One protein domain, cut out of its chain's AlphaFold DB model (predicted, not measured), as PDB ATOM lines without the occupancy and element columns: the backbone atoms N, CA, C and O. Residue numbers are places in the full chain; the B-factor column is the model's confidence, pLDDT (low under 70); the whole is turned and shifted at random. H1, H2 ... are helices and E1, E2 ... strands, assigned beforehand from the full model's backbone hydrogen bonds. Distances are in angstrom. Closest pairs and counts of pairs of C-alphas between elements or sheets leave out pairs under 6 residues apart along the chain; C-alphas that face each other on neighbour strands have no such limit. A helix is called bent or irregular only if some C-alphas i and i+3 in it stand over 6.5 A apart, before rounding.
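AT A GLANCE: This is residues 47 to 179 of the 310 residues of an uncharacterized protein of Microgenomates group bacterium RIFCSPLOWO2_01_FULL_47_10 (UniProt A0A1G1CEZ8). A loose string of helices stretches between H3 at one end and H5b, the second arm of the bent helix H5, at the other; between them lie the helical hairpin of H1 and H2, then H4, and after H5 a long link, residues 157 to 168, leads back through the short helix H6 to the strand E2, which pairs with E1 beside H3. The printed part has 133 residues, in the order H1 H2 H3 E1 H4 H5 H6 E2, mostly helix, with a two-stranded antiparallel sheet, E1 - E2. It is loose, with a radius of gyration of the C-alphas of 19.4 A and spans of 63 by 31 by 30 A.

IN THESE COORDINATES: Find E1 at residues 110 to 112 and E2 at 177 to 179, ending at C-alpha 179, (104.764, 111.501, 160.133). H1, residues 47 to 62, starts at (126.367, 120.612, 163.516) and runs 22.2 A. H2 is 69 to 80, H3 83 to 102 over 28.3 A, H4 114 to 123, H6 169 to 173. H5, 127 to 156, is one helix by its hydrogen bonds but bent: C-alphas 140 and 143 are 6.9 A apart, with arms H5a, 127 to 140, and H5b, 143 to 156, at a steep tilt of 54 degrees. H2 is irregular, only just: C-alphas 76 and 79 are 6.6 A apart.

HOW THE PARTS SIT: Between E1 and E2, N 111 and O 178 are 3.0 A apart, within hydrogen-bond range. H3 comes closest to E1 at C-alphas 93 and 111, 6.1 A. H1 and H3 touch only at their ends, closest at C-alphas 47 and 83, 5.2 A. H1 and H2 touch as a helical hairpin at a shallow tilt of 13 degrees, opposite ways, closest at C-alphas 61 and 71, 5.8 A. H2 touches H4, closest at C-alphas 80 and 116, 7.0 A. H4 and H5a touch only at the corner, and only just, with 3 pairs of C-alphas within 8 A, closest at C-alphas 121 and 127, 6.2 A. H5a and H6 only just touch, with 3 pairs, closest at C-alphas 128 and 172, 7.0 A. H5b touches no helix. Every O i to N i+4 pair is within range in H1, H3, H4, H5a, H5b and H6, and 6 of 8 in H2.

THE WHOLE: The farthest C-alphas, Ser 103 and Glu 155, are 64.1 A apart. The printed part has no cut, and the link H5 to H6 is long. Mean pLDDT of the printed part is 70.2; residues 47 to 75 and 161 to 179 are among those under 70.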
ATOM      1  N   GLN A  47     125.370 120.139 164.465       60.69
ATOM      2  CA  GLN A  47     126.367 120.612 163.516       60.69
ATOM      3  C   GLN A  47     126.727 119.514 162.510       60.69
ATOM      4  O   GLN A  47     126.653 119.747 161.305       60.69
ATOM      5  N   SER A  48     126.986 118.292 162.986       53.22
ATOM      6  CA  SER A  48     127.258 117.149 162.107       53.22
ATOM      7  C   SER A  48     126.086 116.837 161.169       53.22
ATOM      8  O   SER A  48     126.306 116.466 160.016       53.22
ATOM      9  N   LEU A  49     124.842 116.958 161.641       55.06
ATOM     10  CA  LEU A  49     123.651 116.681 160.840       55.06
ATOM     11  C   LEU A  49     123.425 117.783 159.799       55.06
ATOM     12  O   LEU A  49     123.125 117.480 158.647       55.06
ATOM     13  N   SER A  50     123.662 119.046 160.162       58.78
ATOM     14  CA  SER A  50     123.641 120.167 159.218       58.78
ATOM     15  C   SER A  50     124.686 120.016 158.119       58.78
ATOM     16  O   SER A  50     124.367 120.197 156.943       58.78
ATOM     17  N   GLU A  51     125.921 119.667 158.475       60.72
ATOM     18  CA  GLU A  51     127.015 119.469 157.522       60.72
ATOM     19  C   GLU A  51     126.730 118.291 156.585       60.72
ATOM     20  O   GLU A  51     126.897 118.422 155.371       60.72
ATOM     21  N   GLN A  52     126.217 117.172 157.106       55.81
ATOM     22  CA  GLN A  52     125.837 116.022 156.283       55.81
ATOM     23  C   GLN A  52     124.682 116.335 155.340       55.81
ATOM     24  O   GLN A  52     124.781 116.025 154.157       55.81
ATOM     25  N   VAL A  53     123.606 116.965 155.821       56.31
ATOM     26  CA  VAL A  53     122.465 117.317 154.963       56.31
ATOM     27  C   VAL A  53     122.902 118.309 153.884       56.31
ATOM     28  O   VAL A  53     122.558 118.130 152.719       56.31
ATOM     29  N   THR A  54     123.729 119.295 154.236       61.09
ATOM     30  CA  THR A  54     124.292 120.255 153.275       61.09
ATOM     31  C   THR A  54     125.186 119.565 152.248       61.09
ATOM     32  O   THR A  54     125.096 119.871 151.064       61.09
ATOM     33  N   THR A  55     126.006 118.603 152.675       59.72
ATOM     34  CA  THR A  55     126.885 117.826 151.788       59.72
ATOM     35  C   THR A  55     126.077 116.916 150.868       59.72
ATOM     36  O   THR A  55     126.307 116.925 149.667       59.72
ATOM     37  N   MET A  56     125.067 116.208 151.386       54.91
ATOM     38  CA  MET A  56     124.161 115.382 150.582       54.91
ATOM     39  C   MET A  56     123.398 116.218 149.556       54.91
ATOM     40  O   MET A  56     123.284 115.808 148.404       54.91
ATOM     41  N   LEU A  57     122.900 117.396 149.946       59.09
ATOM     42  CA  LEU A  57     122.282 118.345 149.021       59.09
ATOM     43  C   LEU A  57     123.290 118.809 147.970       59.09
ATOM     44  O   LEU A  57     122.984 118.773 146.784       59.09
ATOM     45  N   ALA A  58     124.494 119.206 148.378       62.44
ATOM     46  CA  ALA A  58     125.532 119.669 147.465       62.44
ATOM     47  C   ALA A  58     125.961 118.582 146.468       62.44
ATOM     48  O   ALA A  58     126.110 118.877 145.284       62.44
ATOM     49  N   ASP A  59     126.119 117.340 146.918       56.78
ATOM     50  CA  ASP A  59     126.465 116.201 146.071       56.78
ATOM     51  C   ASP A  59     125.308 115.833 145.138       56.78
ATOM     52  O   ASP A  59     125.518 115.720 143.935       56.78
ATOM     53  N   SER A  60     124.069 115.815 145.641       53.16
ATOM     54  CA  SER A  60     122.873 115.625 144.802       53.16
ATOM     55  C   SER A  60     122.719 116.724 143.745       53.16
ATOM     56  O   SER A  60     122.142 116.490 142.692       53.16
ATOM     57  N   ILE A  61     123.238 117.930 144.003       56.91
ATOM     58  CA  ILE A  61     123.235 119.057 143.062       56.91
ATOM     59  C   ILE A  61     124.380 118.974 142.037       56.91
ATOM     60  O   ILE A  61     124.254 119.526 140.939       56.91
ATOM     61  N   LYS A  62     125.513 118.338 142.367       61.44
ATOM     62  CA  LYS A  62     126.678 118.254 141.465       61.44
ATOM     63  C   LYS A  62     126.355 117.493 140.186       61.44
ATOM     64  O   LYS A  62     126.772 117.941 139.118       61.44
ATOM     65  N   ASP A  63     125.577 116.426 140.312       57.12
ATOM     66  CA  ASP A  63     125.206 115.544 139.202       57.12
ATOM     67  C   ASP A  63     124.057 116.109 138.351       57.12
ATOM     68  O   ASP A  63     123.754 115.598 137.273       57.12
ATOM     69  N   ILE A  64     123.445 117.212 138.794       56.94
ATOM     70  CA  ILE A  64     122.374 117.895 138.075       56.94
ATOM     71  C   ILE A  64     122.979 118.894 137.061       56.94
ATOM     72  O   ILE A  64     123.756 119.784 137.453       56.94
ATOM     73  N   PRO A  65     122.604 118.830 135.764       57.34
ATOM     74  CA  PRO A  65     123.053 119.781 134.747       57.34
ATOM     75  C   PRO A  65     122.858 121.241 135.183       57.34
ATOM     76  O   PRO A  65     121.871 121.592 135.822       57.34
ATOM     77  N   LYS A  66     123.790 122.141 134.833       60.75
ATOM     78  CA  LYS A  66     123.704 123.568 135.224       60.75
ATOM     79  C   LYS A  66     122.433 124.271 134.725       60.75
ATOM     80  O   LYS A  66     122.038 125.272 135.312       60.75
ATOM     81  N   SER A  67     121.836 123.763 133.651       58.59
ATOM     82  CA  SER A  67     120.587 124.244 133.058       58.59
ATOM     83  C   SER A  67     119.327 123.692 133.731       58.59
ATOM     84  O   SER A  67     118.237 124.150 133.408       58.59
ATOM     85  N   ASP A  68     119.451 122.720 134.639       58.44
ATOM     86  CA  ASP A  68     118.302 122.072 135.264       58.44
ATOM     87  C   ASP A  68     117.668 122.988 136.335       58.44
ATOM     88  O   ASP A  68     118.356 123.457 137.254       58.44
ATOM     89  N   PRO A  69     116.353 123.238 136.270       58.00
ATOM     90  CA  PRO A  69     115.650 124.065 137.246       58.00
ATOM     91  C   PRO A  69     115.723 123.544 138.689       58.00
ATOM     92  O   PRO A  69     115.713 124.340 139.635       58.00
ATOM     93  N   SER A  70     115.864 122.230 138.876       58.53
ATOM     94  CA  SER A  70     115.993 121.574 140.185       58.53
ATOM     95  C   SER A  70     117.238 122.046 140.933       58.53
ATOM     96  O   SER A  70     117.220 122.190 142.154       58.53
ATOM     97  N   ARG A  71     118.310 122.383 140.202       63.62
ATOM     98  CA  ARG A  71     119.542 122.946 140.770       63.62
ATOM     99  C   ARG A  71     119.318 124.327 141.370       63.62
ATOM    100  O   ARG A  71     119.847 124.635 142.439       63.62
ATOM    101  N   LYS A  72     118.514 125.154 140.699       66.88
ATOM    102  CA  LYS A  72     118.148 126.489 141.179       66.88
ATOM    103  C   LYS A  72     117.295 126.382 142.441       66.88
ATOM    104  O   LYS A  72     117.592 127.065 143.418       66.88
ATOM    105  N   LEU A  73     116.313 125.482 142.456       66.19
ATOM    106  CA  LEU A  73     115.479 125.217 143.629       66.19
ATOM    107  C   LEU A  73     116.308 124.717 144.821       66.19
ATOM    108  O   LEU A  73     116.218 125.271 145.914       66.19
ATOM    109  N   ALA A  74     117.180 123.733 144.600       64.62
ATOM    110  CA  ALA A  74     118.029 123.183 145.646       64.62
ATOM    111  C   ALA A  74     118.980 124.245 146.232       64.62
ATOM    112  O   ALA A  74     119.069 124.374 147.450       64.62
ATOM    113  N   SER A  75     119.580 125.099 145.389       69.12
ATOM    114  CA  SER A  75     120.416 126.224 145.843       69.12
ATOM    115  C   SER A  75     119.662 127.282 146.660       69.12
ATOM    116  O   SER A  75     120.271 127.998 147.450       69.12
ATOM    117  N   GLN A  76     118.339 127.383 146.488       70.94
ATOM    118  CA  GLN A  76     117.488 128.266 147.285       70.94
ATOM    119  C   GLN A  76     117.077 127.627 148.615       70.94
ATOM    120  O   GLN A  76     116.821 128.361 149.562       70.94
ATOM    121  N   ILE A  77     117.042 126.293 148.708       69.12
ATOM    122  CA  ILE A  77     116.712 125.549 149.934       69.12
ATOM    123  C   ILE A  77     117.918 125.463 150.875       69.12
ATOM    124  O   ILE A  77     117.758 125.635 152.081       69.12
ATOM    125  N   THR A  78     119.127 125.232 150.348       68.06
ATOM    126  CA  THR A  78     120.340 125.006 151.156       68.06
ATOM    127  C   THR A  78     120.584 126.063 152.245       68.06
ATOM    128  O   THR A  78     120.874 125.664 153.371       68.06
ATOM    129  N   PRO A  79     120.414 127.380 152.002       79.19
ATOM    130  CA  PRO A  79     120.638 128.401 153.029       79.19
ATOM    131  C   PRO A  79     119.696 128.315 154.238       79.19
ATOM    132  O   PRO A  79     119.995 128.898 155.276       79.19
ATOM    133  N   PHE A  80     118.558 127.626 154.117       71.62
ATOM    134  CA  PHE A  80     117.619 127.439 155.226       71.62
ATOM    135  C   PHE A  80     118.022 126.288 156.155       71.62
ATOM    136  O   PHE A  80     117.592 126.256 157.306       71.62
ATOM    137  N   ILE A  81     118.868 125.364 155.691       68.44
ATOM    138  CA  ILE A  81     119.307 124.202 156.468       68.44
ATOM    139  C   ILE A  81     120.559 124.569 157.271       68.44
ATOM    140  O   ILE A  81     121.686 124.269 156.888       68.44
ATOM    141  N   THR A  82     120.343 125.264 158.385       75.00
ATOM    142  CA  THR A  82     121.393 125.633 159.347       75.00
ATOM    143  C   THR A  82     121.357 124.727 160.583       75.00
ATOM    144  O   THR A  82     120.315 124.113 160.849       75.00
ATOM    145  N   PRO A  83     122.442 124.661 161.383       68.56
ATOM    146  CA  PRO A  83     122.435 123.922 162.644       68.56
ATOM    147  C   PRO A  83     121.314 124.381 163.584       68.56
ATOM    148  O   PRO A  83     120.576 123.542 164.091       68.56
ATOM    149  N   ASP A  84     121.117 125.695 163.733       80.94
ATOM    150  CA  ASP A  84     120.075 126.274 164.593       80.94
ATOM    151  C   ASP A  84     118.664 125.917 164.109       80.94
ATOM    152  O   ASP A  84     117.770 125.607 164.901       80.94
ATOM    153  N   TYR A  85     118.459 125.929 162.790       76.75
ATOM    154  CA  TYR A  85     117.189 125.530 162.197       76.75
ATOM    155  C   TYR A  85     116.889 124.051 162.466       76.75
ATOM    156  O   TYR A  85     115.803 123.709 162.936       76.75
ATOM    157  N   LEU A  86     117.865 123.173 162.223       65.31
ATOM    158  CA  LEU A  86     117.727 121.742 162.489       65.31
ATOM    159  C   LEU A  86     117.535 121.458 163.978       65.31
ATOM    160  O   LEU A  86     116.689 120.634 164.323       65.31
ATOM    161  N   GLN A  87     118.242 122.175 164.851       73.25
ATOM    162  CA  GLN A  87     118.056 122.096 166.293       73.25
ATOM    163  C   GLN A  87     116.623 122.447 166.683       73.25
ATOM    164  O   GLN A  87     115.975 121.657 167.357       73.25
ATOM    165  N   SER A  88     116.089 123.573 166.210       82.25
ATOM    166  CA  SER A  88     114.706 123.977 166.495       82.25
ATOM    167  C   SER A  88     113.688 122.903 166.080       82.25
ATOM    168  O   SER A  88     112.775 122.564 166.840       82.25
ATOM    169  N   LYS A  89     113.872 122.296 164.899       75.56
ATOM    170  CA  LYS A  89     112.989 121.230 164.400       75.56
ATOM    171  C   LYS A  89     113.099 119.939 165.201       75.56
ATOM    172  O   LYS A  89     112.075 119.338 165.527       75.56
ATOM    173  N   ILE A  90     114.315 119.519 165.529       66.31
ATOM    174  CA  ILE A  90     114.564 118.295 166.293       66.31
ATOM    175  C   ILE A  90     114.110 118.470 167.746       66.31
ATOM    176  O   ILE A  90     113.426 117.597 168.269       66.31
ATOM    177  N   ASP A  91     114.377 119.614 168.376       71.00
ATOM    178  CA  ASP A  91     113.915 119.942 169.729       71.00
ATOM    179  C   ASP A  91     112.387 119.949 169.816       71.00
ATOM    180  O   ASP A  91     111.816 119.387 170.756       71.00
ATOM    181  N   GLY A  92     111.721 120.533 168.814       70.81
ATOM    182  CA  GLY A  92     110.265 120.492 168.695       70.81
ATOM    183  C   GLY A  92     109.736 119.068 168.511       70.81
ATOM    184  O   GLY A  92     108.736 118.693 169.126       70.81
ATOM    185  N   LEU A  93     110.427 118.242 167.722       66.12
ATOM    186  CA  LEU A  93     110.079 116.834 167.544       66.12
ATOM    187  C   LEU A  93     110.246 116.029 168.845       66.12
ATOM    188  O   LEU A  93     109.385 115.206 169.169       66.12
ATOM    189  N   ILE A  94     111.316 116.274 169.604       64.44
ATOM    190  CA  ILE A  94     111.561 115.662 170.918       64.44
ATOM    191  C   ILE A  94     110.428 116.025 171.881       64.44
ATOM    192  O   ILE A  94     109.865 115.141 172.529       64.44
ATOM    193  N   ASP A  95     110.043 117.303 171.937       70.75
ATOM    194  CA  ASP A  95     108.940 117.769 172.784       70.75
ATOM    195  C   ASP A  95     107.612 117.090 172.420       70.75
ATOM    196  O   ASP A  95     106.914 116.571 173.297       70.75
ATOM    197  N   GLN A  96     107.271 117.036 171.128       67.88
ATOM    198  CA  GLN A  96     106.056 116.367 170.654       67.88
ATOM    199  C   GLN A  96     106.078 114.865 170.949       67.88
ATOM    200  O   GLN A  96     105.065 114.300 171.358       67.88
ATOM    201  N   THR A  97     107.234 114.218 170.785       62.31
ATOM    202  CA  THR A  97     107.404 112.788 171.066       62.31
ATOM    203  C   THR A  97     107.226 112.504 172.555       62.31
ATOM    204  O   THR A  97     106.511 111.571 172.917       62.31
ATOM    205  N   ALA A  98     107.784 113.341 173.433       64.06
ATOM    206  CA  ALA A  98     107.608 113.211 174.878       64.06
ATOM    207  C   ALA A  98     106.127 113.315 175.286       64.06
ATOM    208  O   ALA A  98     105.628 112.491 176.059       64.06
ATOM    209  N   ILE A  99     105.391 114.277 174.716       71.88
ATOM    210  CA  ILE A  99     103.940 114.404 174.923       71.88
ATOM    211  C   ILE A  99     103.216 113.164 174.381       71.88
ATOM    212  O   ILE A  99     102.334 112.619 175.046       71.88
ATOM    213  N   TRP A 100     103.611 112.683 173.201       72.38
ATOM    214  CA  TRP A 100     102.967 111.549 172.545       72.38
ATOM    215  C   TRP A 100     103.103 110.217 173.289       72.38
ATOM    216  O   TRP A 100     102.173 109.400 173.279       72.38
ATOM    217  N   LEU A 101     104.251 110.006 173.936       62.28
ATOM    218  CA  LEU A 101     104.538 108.816 174.735       62.28
ATOM    219  C   LEU A 101     103.819 108.835 176.086       62.28
ATOM    220  O   LEU A 101     103.387 107.786 176.567       62.28
ATOM    221  N   THR A 102     103.666 110.016 176.685       63.88
ATOM    222  CA  THR A 102     103.073 110.179 178.023       63.88
ATOM    223  C   THR A 102     101.551 110.329 177.994       63.88
ATOM    224  O   THR A 102     100.884 109.994 178.973       63.88
ATOM    225  N   SER A 103     100.973 110.771 176.873       70.38
ATOM    226  CA  SER A 103      99.529 110.961 176.729       70.38
ATOM    227  C   SER A 103      98.857 109.858 175.905       70.38
ATOM    228  O   SER A 103      99.303 109.431 174.834       70.38
ATOM    229  N   LYS A 104      97.707 109.390 176.405       68.69
ATOM    230  CA  LYS A 104      96.906 108.351 175.743       68.69
ATOM    231  C   LYS A 104      96.331 108.837 174.406       68.69
ATOM    232  O   LYS A 104      96.313 108.071 173.449       68.69
ATOM    233  N   ASN A 105      95.932 110.112 174.339       78.56
ATOM    234  CA  ASN A 105      95.129 110.675 173.243       78.56
ATOM    235  C   ASN A 105      95.849 111.768 172.436       78.56
ATOM    236  O   ASN A 105      95.234 112.431 171.607       78.56
ATOM    237  N   SER A 106      97.130 112.005 172.688       79.50
ATOM    238  CA  SER A 106      97.926 112.965 171.920       79.50
ATOM    239  C   SER A 106      98.160 112.486 170.482       79.50
ATOM    240  O   SER A 106      98.403 111.286 170.281       79.50
ATOM    241  N   PRO A 107      98.162 113.408 169.500       83.00
ATOM    242  CA  PRO A 107      98.491 113.081 168.120       83.00
ATOM    243  C   PRO A 107      99.946 112.596 168.004       83.00
ATOM    244  O   PRO A 107     100.774 112.945 168.852       83.00
ATOM    245  N   PRO A 108     100.269 111.777 166.989       76.88
ATOM    246  CA  PRO A 108     101.642 111.381 166.725       76.88
ATOM    247  C   PRO A 108     102.535 112.584 166.401       76.88
ATOM    248  O   PRO A 108     102.047 113.557 165.822       76.88
ATOM    249  N   PRO A 109     103.831 112.520 166.742       73.50
ATOM    250  CA  PRO A 109     104.771 113.580 166.419       73.50
ATOM    251  C   PRO A 109     104.963 113.698 164.901       73.50
ATOM    252  O   PRO A 109     104.982 112.693 164.182       73.50
ATOM    253  N   ILE A 110     105.117 114.931 164.418       73.94
ATOM    254  CA  ILE A 110     105.324 115.235 162.999       73.94
ATOM    255  C   ILE A 110     106.561 116.117 162.875       73.94
ATOM    256  O   ILE A 110     106.648 117.174 163.501       73.94
ATOM    257  N   LEU A 111     107.509 115.702 162.036       70.69
ATOM    258  CA  LEU A 111     108.635 116.546 161.651       70.69
ATOM    259  C   LEU A 111     108.228 117.354 160.418       70.69
ATOM    260  O   LEU A 111     108.013 116.780 159.354       70.69
ATOM    261  N   SER A 112     108.073 118.670 160.565       75.56
ATOM    262  CA  SER A 112     107.597 119.551 159.492       75.56
ATOM    263  C   SER A 112     108.628 120.611 159.122       75.56
ATOM    264  O   SER A 112     109.119 121.346 159.985       75.56
ATOM    265  N   PHE A 113     108.878 120.729 157.821       74.75
ATOM    266  CA  PHE A 113     109.666 121.788 157.193       74.75
ATOM    267  C   PHE A 113     108.798 122.675 156.277       74.75
ATOM    268  O   PHE A 113     109.301 123.290 155.334       74.75
ATOM    269  N   ALA A 114     107.483 122.720 156.526       81.69
ATOM    270  CA  ALA A 114     106.519 123.484 155.729       81.69
ATOM    271  C   ALA A 114     106.845 124.989 155.677       81.69
ATOM    272  O   ALA A 114     106.601 125.654 154.676       81.69
ATOM    273  N   ASP A 115     107.474 125.514 156.723       82.06
ATOM    274  CA  ASP A 115     107.956 126.890 156.825       82.06
ATOM    275  C   ASP A 115     109.041 127.235 155.795       82.06
ATOM    276  O   ASP A 115     109.107 128.381 155.345       82.06
ATOM    277  N   ILE A 116     109.856 126.269 155.346       77.94
ATOM    278  CA  ILE A 116     110.775 126.492 154.216       77.94
ATOM    279  C   ILE A 116     109.974 126.725 152.938       77.94
ATOM    280  O   ILE A 116     110.258 127.674 152.205       77.94
ATOM    281  N   LYS A 117     108.953 125.898 152.681       76.19
ATOM    282  CA  LYS A 117     108.057 126.049 151.524       76.19
ATOM    283  C   LYS A 117     107.374 127.408 151.555       76.19
ATOM    284  O   LYS A 117     107.437 128.146 150.579       76.19
ATOM    285  N   GLU A 118     106.788 127.762 152.693       84.31
ATOM    286  CA  GLU A 118     106.107 129.038 152.896       84.31
ATOM    287  C   GLU A 118     107.055 130.223 152.689       84.31
ATOM    288  O   GLU A 118     106.721 131.175 151.981       84.31
ATOM    289  N   THR A 119     108.277 130.146 153.221       83.31
ATOM    290  CA  THR A 119     109.275 131.209 153.057       83.31
ATOM    291  C   THR A 119     109.745 131.330 151.608       83.31
ATOM    292  O   THR A 119     109.921 132.445 151.112       83.31
ATOM    293  N   LEU A 120     109.930 130.211 150.905       78.88
ATOM    294  CA  LEU A 120     110.289 130.193 149.486       78.88
ATOM    295  C   LEU A 120     109.180 130.784 148.614       78.88
ATOM    296  O   LEU A 120     109.470 131.614 147.755       78.88
ATOM    297  N   ILE A 121     107.922 130.420 148.871       82.12
ATOM    298  CA  ILE A 121     106.754 130.973 148.175       82.12
ATOM    299  C   ILE A 121     106.610 132.465 148.483       82.12
ATOM    300  O   ILE A 121     106.366 133.259 147.586       82.12
ATOM    301  N   THR A 122     106.819 132.882 149.729       84.44
ATOM    302  CA  THR A 122     106.718 134.297 150.113       84.44
ATOM    303  C   THR A 122     107.810 135.139 149.452       84.44
ATOM    304  O   THR A 122     107.536 136.223 148.938       84.44
ATOM    305  N   LYS A 123     109.056 134.646 149.424       82.00
ATOM    306  CA  LYS A 123     110.186 135.336 148.777       82.00
ATOM    307  C   LYS A 123     110.110 135.292 147.253       82.00
ATOM    308  O   LYS A 123     110.609 136.202 146.595       82.00
ATOM    309  N   ASN A 124     109.510 134.245 146.694       80.81
ATOM    310  CA  ASN A 124     109.304 134.086 145.265       80.81
ATOM    311  C   ASN A 124     107.867 133.603 144.986       80.81
ATOM    312  O   ASN A 124     107.648 132.414 144.752       80.81
ATOM    313  N   PRO A 125     106.877 134.513 144.959       79.25
ATOM    314  CA  PRO A 125     105.466 134.149 144.784       79.25
ATOM    315  C   PRO A 125     105.162 133.533 143.416       79.25
ATOM    316  O   PRO A 125     104.127 132.895 143.241       79.25
ATOM    317  N   LYS A 126     106.071 133.685 142.445       79.31
ATOM    318  CA  LYS A 126     105.975 133.043 141.132       79.31
ATOM    319  C   LYS A 126     106.563 131.635 141.111       79.31
ATOM    320  O   LYS A 126     106.290 130.906 140.171       79.31
ATOM    321  N   LEU A 127     107.283 131.210 142.152       76.31
ATOM    322  CA  LEU A 127     107.991 129.929 142.190       76.31
ATOM    323  C   LEU A 127     107.082 128.735 141.894       76.31
ATOM    324  O   LEU A 127     107.466 127.869 141.123       76.31
ATOM    325  N   LEU A 128     105.879 128.684 142.474       73.12
ATOM    326  CA  LEU A 128     104.949 127.575 142.224       73.12
ATOM    327  C   LEU A 128     104.431 127.570 140.784       73.12
ATOM    328  O   LEU A 128     104.294 126.505 140.189       73.12
ATOM    329  N   ALA A 129     104.163 128.751 140.224       74.56
ATOM    330  CA  ALA A 129     103.731 128.885 138.838       74.56
ATOM    331  C   ALA A 129     104.864 128.510 137.871       74.56
ATOM    332  O   ALA A 129     104.622 127.767 136.924       74.56
ATOM    333  N   ASP A 130     106.090 128.953 138.163       75.00
ATOM    334  CA  ASP A 130     107.296 128.650 137.394       75.00
ATOM    335  C   ASP A 130     107.637 127.150 137.461       75.00
ATOM    336  O   ASP A 130     107.971 126.541 136.450       75.00
ATOM    337  N   LEU A 131     107.515 126.517 138.636       73.25
ATOM    338  CA  LEU A 131     107.717 125.073 138.802       73.25
ATOM    339  C   LEU A 131     106.643 124.263 138.068       73.25
ATOM    340  O   LEU A 131     106.968 123.263 137.438       73.25
ATOM    341  N   ALA A 132     105.384 124.706 138.098       75.06
ATOM    342  CA  ALA A 132     104.302 124.055 137.364       75.06
ATOM    343  C   ALA A 132     104.438 124.220 135.838       75.06
ATOM    344  O   ALA A 132     104.105 123.298 135.091       75.06
ATOM    345  N   SER A 133     104.925 125.369 135.351       76.44
ATOM    346  CA  SER A 133     105.216 125.554 133.923       76.44
ATOM    347  C   SER A 133     106.419 124.725 133.484       76.44
ATOM    348  O   SER A 133     106.350 124.076 132.448       76.44
ATOM    349  N   LEU A 134     107.472 124.672 134.302       72.19
ATOM    350  CA  LEU A 134     108.650 123.844 134.053       72.19
ATOM    351  C   LEU A 134     108.325 122.350 134.053       72.19
ATOM    352  O   LEU A 134     108.838 121.626 133.207       72.19
ATOM    353  N   ASP A 135     107.454 121.884 134.954       74.50
ATOM    354  CA  ASP A 135     106.993 120.493 134.950       74.50
ATOM    355  C   ASP A 135     106.250 120.182 133.644       74.50
ATOM    356  O   ASP A 135     106.543 119.187 132.988       74.50
ATOM    357  N   LYS A 136     105.364 121.079 133.189       77.19
ATOM    358  CA  LYS A 136     104.670 120.928 131.899       77.19
ATOM    359  C   LYS A 136     105.626 120.914 130.707       77.19
ATOM    360  O   LYS A 136     105.468 120.066 129.833       77.19
ATOM    361  N   GLU A 137     106.593 121.827 130.663       76.25
ATOM    362  CA  GLU A 137     107.609 121.880 129.604       76.25
ATOM    363  C   GLU A 137     108.476 120.617 129.601       76.25
ATOM    364  O   GLU A 137     108.699 120.026 128.546       76.25
ATOM    365  N   TYR A 138     108.893 120.144 130.778       72.75
ATOM    366  CA  TYR A 138     109.662 118.912 130.919       72.75
ATOM    367  C   TYR A 138     108.864 117.685 130.471       72.75
ATOM    368  O   TYR A 138     109.363 116.897 129.673       72.75
ATOM    369  N   GLN A 139     107.611 117.531 130.916       76.56
ATOM    370  CA  GLN A 139     106.763 116.414 130.481       76.56
ATOM    371  C   GLN A 139     106.485 116.453 128.970       76.56
ATOM    372  O   GLN A 139     106.402 115.398 128.344       76.56
ATOM    373  N   ALA A 140     106.375 117.646 128.374       79.38
ATOM    374  CA  ALA A 140     106.201 117.810 126.932       79.38
ATOM    375  C   ALA A 140     107.474 117.465 126.136       79.38
ATOM    376  O   ALA A 140     107.374 116.852 125.076       79.38
ATOM    377  N   ALA A 141     108.657 117.809 126.654       74.19
ATOM    378  CA  ALA A 141     109.949 117.524 126.022       74.19
ATOM    379  C   ALA A 141     110.455 116.090 126.276       74.19
ATOM    380  O   ALA A 141     111.265 115.566 125.513       74.19
ATOM    381  N   LYS A 142     109.969 115.429 127.333       76.94
ATOM    382  CA  LYS A 142     110.345 114.063 127.723       76.94
ATOM    383  C   LYS A 142     110.284 113.032 126.583       76.94
ATOM    384  O   LYS A 142     111.258 112.296 126.447       76.94
ATOM    385  N   PRO A 143     109.220 112.931 125.760       79.94
ATOM    386  CA  PRO A 143     109.183 111.958 124.666       79.94
ATOM    387  C   PRO A 143     110.261 112.202 123.600       79.94
ATOM    388  O   PRO A 143     110.853 111.240 123.110       79.94
ATOM    389  N   GLU A 144     110.567 113.462 123.274       79.94
ATOM    390  CA  GLU A 144     111.655 113.794 122.344       79.94
ATOM    391  C   GLU A 144     113.019 113.458 122.955       79.94
ATOM    392  O   GLU A 144     113.848 112.822 122.302       79.94
ATOM    393  N   LEU A 145     113.223 113.778 124.236       76.56
ATOM    394  CA  LEU A 145     114.449 113.457 124.963       76.56
ATOM    395  C   LEU A 145     114.673 111.938 125.069       76.56
ATOM    396  O   LEU A 145     115.767 111.451 124.794       76.56
ATOM    397  N   GLU A 146     113.628 111.170 125.396       80.31
ATOM    398  CA  GLU A 146     113.672 109.704 125.408       80.31
ATOM    399  C   GLU A 146     113.992 109.135 124.024       80.31
ATOM    400  O   GLU A 146     114.733 108.156 123.922       80.31
ATOM    401  N   SER A 147     113.451 109.726 122.955       80.75
ATOM    402  CA  SER A 147     113.728 109.281 121.588       80.75
ATOM    403  C   SER A 147     115.182 109.540 121.175       80.75
ATOM    404  O   SER A 147     115.832 108.635 120.652       80.75
ATOM    405  N   ALA A 148     115.726 110.715 121.509       79.31
ATOM    406  CA  ALA A 148     117.112 111.081 121.242       79.31
ATOM    407  C   ALA A 148     118.098 110.230 122.061       79.31
ATOM    408  O   ALA A 148     119.080 109.730 121.519       79.31
ATOM    409  N   MET A 149     117.808 109.978 123.345       77.81
ATOM    410  CA  MET A 149     118.640 109.122 124.201       77.81
ATOM    411  C   MET A 149     118.609 107.652 123.767       77.81
ATOM    412  O   MET A 149     119.631 106.971 123.839       77.81
ATOM    413  N   LYS A 150     117.465 107.146 123.283       82.31
ATOM    414  CA  LYS A 150     117.379 105.792 122.706       82.31
ATOM    415  C   LYS A 150     118.196 105.665 121.421       82.31
ATOM    416  O   LYS A 150     118.881 104.659 121.259       82.31
ATOM    417  N   GLN A 151     118.153 106.670 120.543       80.19
ATOM    418  CA  GLN A 151     118.985 106.703 119.334       80.19
ATOM    419  C   GLN A 151     120.475 106.770 119.683       80.19
ATOM    420  O   GLN A 151     121.255 105.961 119.192       80.19
ATOM    421  N   GLN A 152     120.863 107.644 120.611       78.38
ATOM    422  CA  GLN A 152     122.252 107.776 121.042       78.38
ATOM    423  C   GLN A 152     122.783 106.501 121.721       78.38
ATOM    424  O   GLN A 152     123.923 106.110 121.480       78.38
ATOM    425  N   ALA A 153     121.967 105.809 122.524       80.00
ATOM    426  CA  ALA A 153     122.321 104.514 123.115       80.00
ATOM    427  C   ALA A 153     122.486 103.412 122.047       80.00
ATOM    428  O   ALA A 153     123.397 102.590 122.136       80.00
ATOM    429  N   GLN A 154     121.654 103.420 120.997       78.31
ATOM    430  CA  GLN A 154     121.803 102.508 119.857       78.31
ATOM    431  C   GLN A 154     123.070 102.784 119.035       78.31
ATOM    432  O   GLN A 154     123.701 101.836 118.574       78.31
ATOM    433  N   GLU A 155     123.455 104.049 118.868       79.06
ATOM    434  CA  GLU A 155     124.648 104.446 118.105       79.06
ATOM    435  C   GLU A 155     125.960 104.253 118.883       79.06
ATOM    436  O   GLU A 155     126.989 103.937 118.288       79.06
ATOM    437  N   SER A 156     125.935 104.412 120.208       79.50
ATOM    438  CA  SER A 156     127.109 104.268 121.088       79.50
ATOM    439  C   SER A 156     127.328 102.845 121.613       79.50
ATOM    440  O   SER A 156     128.415 102.535 122.099       79.50
ATOM    441  N   GLY A 157     126.319 101.970 121.524       77.00
ATOM    442  CA  GLY A 157     126.357 100.622 122.101       77.00
ATOM    443  C   GLY A 157     126.249 100.592 123.632       77.00
ATOM    444  O   GLY A 157     126.420  99.531 124.234       77.00
ATOM    445  N   GLU A 158     125.972 101.733 124.268       75.31
ATOM    446  CA  GLU A 158     125.771 101.837 125.711       75.31
ATOM    447  C   GLU A 158     124.362 101.381 126.124       75.31
ATOM    448  O   GLU A 158     123.392 101.461 125.366       75.31
ATOM    449  N   ALA A 159     124.230 100.888 127.359       76.25
ATOM    450  CA  ALA A 159     122.931 100.511 127.901       76.25
ATOM    451  C   ALA A 159     122.046 101.756 128.058       76.25
ATOM    452  O   ALA A 159     122.415 102.709 128.743       76.25
ATOM    453  N   TYR A 160     120.853 101.723 127.455       75.25
ATOM    454  CA  TYR A 160     119.872 102.793 127.606       75.25
ATOM    455  C   TYR A 160     119.559 103.026 129.087       75.25
ATOM    456  O   TYR A 160     119.042 102.146 129.780       75.25
ATOM    457  N   THR A 161     119.830 104.244 129.546       67.56
ATOM    458  CA  THR A 161     119.357 104.752 130.828       67.56
ATOM    459  C   THR A 161     118.210 105.722 130.559       67.56
ATOM    460  O   THR A 161     118.387 106.687 129.812       67.56
ATOM    461  N   PRO A 162     117.005 105.469 131.100       63.28
ATOM    462  CA  PRO A 162     115.902 106.400 130.941       63.28
ATOM    463  C   PRO A 162     116.235 107.743 131.598       63.28
ATOM    464  O   PRO A 162     116.948 107.769 132.607       63.28
ATOM    465  N   PRO A 163     115.710 108.854 131.055       63.91
ATOM    466  CA  PRO A 163     115.919 110.157 131.655       63.91
ATOM    467  C   PRO A 163     115.373 110.175 133.088       63.91
ATOM    468  O   PRO A 163     114.343 109.545 133.365       63.91
ATOM    469  N   PRO A 164     116.046 110.887 134.008       56.28
ATOM    470  CA  PRO A 164     115.622 110.961 135.396       56.28
ATOM    471  C   PRO A 164     114.183 111.481 135.486       56.28
ATOM    472  O   PRO A 164     113.801 112.463 134.846       56.28
ATOM    473  N   THR A 165     113.352 110.817 136.283       57.09
ATOM    474  CA  THR A 165     111.989 111.274 136.558       57.09
ATOM    475  C   THR A 165     112.054 112.483 137.487       57.09
ATOM    476  O   THR A 165     112.043 112.347 138.707       57.09
ATOM    477  N   VAL A 166     112.131 113.680 136.909       54.81
ATOM    478  CA  VAL A 166     111.928 114.929 137.644       54.81
ATOM    479  C   VAL A 166     110.431 115.226 137.615       54.81
ATOM    480  O   VAL A 166     109.848 115.389 136.546       54.81
ATOM    481  N   SER A 167     109.788 115.208 138.783       61.28
ATOM    482  CA  SER A 167     108.403 115.654 138.944       61.28
ATOM    483  C   SER A 167     108.359 116.717 140.026       61.28
ATOM    484  O   SER A 167     108.479 116.415 141.218       61.28
ATOM    485  N   PHE A 168     108.167 117.967 139.612       65.31
ATOM    486  CA  PHE A 168     107.997 119.084 140.542       65.31
ATOM    487  C   PHE A 168     106.620 119.058 141.206       65.31
ATOM    488  O   PHE A 168     106.436 119.669 142.257       65.31
ATOM    489  N   GLN A 169     105.679 118.282 140.665       64.56
ATOM    490  CA  GLN A 169     104.386 118.022 141.292       64.56
ATOM    491  C   GLN A 169     104.548 117.439 142.705       64.56
ATOM    492  O   GLN A 169     103.862 117.861 143.629       64.56
ATOM    493  N   SER A 170     105.546 116.573 142.915       59.47
ATOM    494  CA  SER A 170     105.871 116.051 144.249       59.47
ATOM    495  C   SER A 170     106.320 117.134 145.243       59.47
ATOM    496  O   SER A 170     106.059 117.005 146.432       59.47
ATOM    497  N   PHE A 171     106.947 118.219 144.778       64.50
ATOM    498  CA  PHE A 171     107.310 119.379 145.601       64.50
ATOM    499  C   PHE A 171     106.093 120.275 145.883       64.50
ATOM    500  O   PHE A 171     105.969 120.845 146.968       64.50
ATOM    501  N   ILE A 172     105.187 120.400 144.909       66.94
ATOM    502  CA  ILE A 172     103.953 121.186 145.030       66.94
ATOM    503  C   ILE A 172     102.988 120.522 146.020       66.94
ATOM    504  O   ILE A 172     102.468 121.203 146.904       66.94
ATOM    505  N   ASP A 173     102.813 119.205 145.923       68.12
ATOM    506  CA  ASP A 173     101.834 118.447 146.709       68.12
ATOM    507  C   ASP A 173     102.342 118.065 148.107       68.12
ATOM    508  O   ASP A 173     101.547 117.786 149.002       68.12
ATOM    509  N   ASN A 174     103.661 118.045 148.322       65.69
ATOM    510  CA  ASN A 174     104.253 117.689 149.609       65.69
ATOM    511  C   ASN A 174     104.423 118.929 150.497       65.69
ATOM    512  O   ASN A 174     105.015 119.927 150.086       65.69
ATOM    513  N   ASP A 175     103.952 118.860 151.739       66.56
ATOM    514  CA  ASP A 175     104.089 119.937 152.732       66.56
ATOM    515  C   ASP A 175     105.384 119.839 153.561       66.56
ATOM    516  O   ASP A 175     105.526 120.455 154.615       66.56
ATOM    517  N   PHE A 176     106.349 119.050 153.085       67.88
ATOM    518  CA  PHE A 176     107.591 118.680 153.767       67.88
ATOM    519  C   PHE A 176     107.360 118.187 155.193       67.88
ATOM    520  O   PHE A 176     108.081 118.549 156.126       67.88
ATOM    521  N   THR A 177     106.336 117.356 155.363       67.44
ATOM    522  CA  THR A 177     105.996 116.734 156.641       67.44
ATOM    523  C   THR A 177     106.326 115.255 156.625       67.44
ATOM    524  O   THR A 177     105.928 114.536 155.710       67.44
ATOM    525  N   ILE A 178     106.987 114.787 157.677       62.41
ATOM    526  CA  ILE A 178     107.280 113.377 157.906       62.41
ATOM    527  C   ILE A 178     106.488 112.936 159.146       62.41
ATOM    528  O   ILE A 178     106.778 113.410 160.254       62.41
ATOM    529  N   PRO A 179     105.474 112.063 158.995       69.50
ATOM    530  CA  PRO A 179     104.764 111.501 160.133       69.50
ATOM    531  C   PRO A 179     105.687 110.527 160.866       69.50
ATOM    532  O   PRO A 179     106.085 109.493 160.337       69.50
TER     533      PRO A 179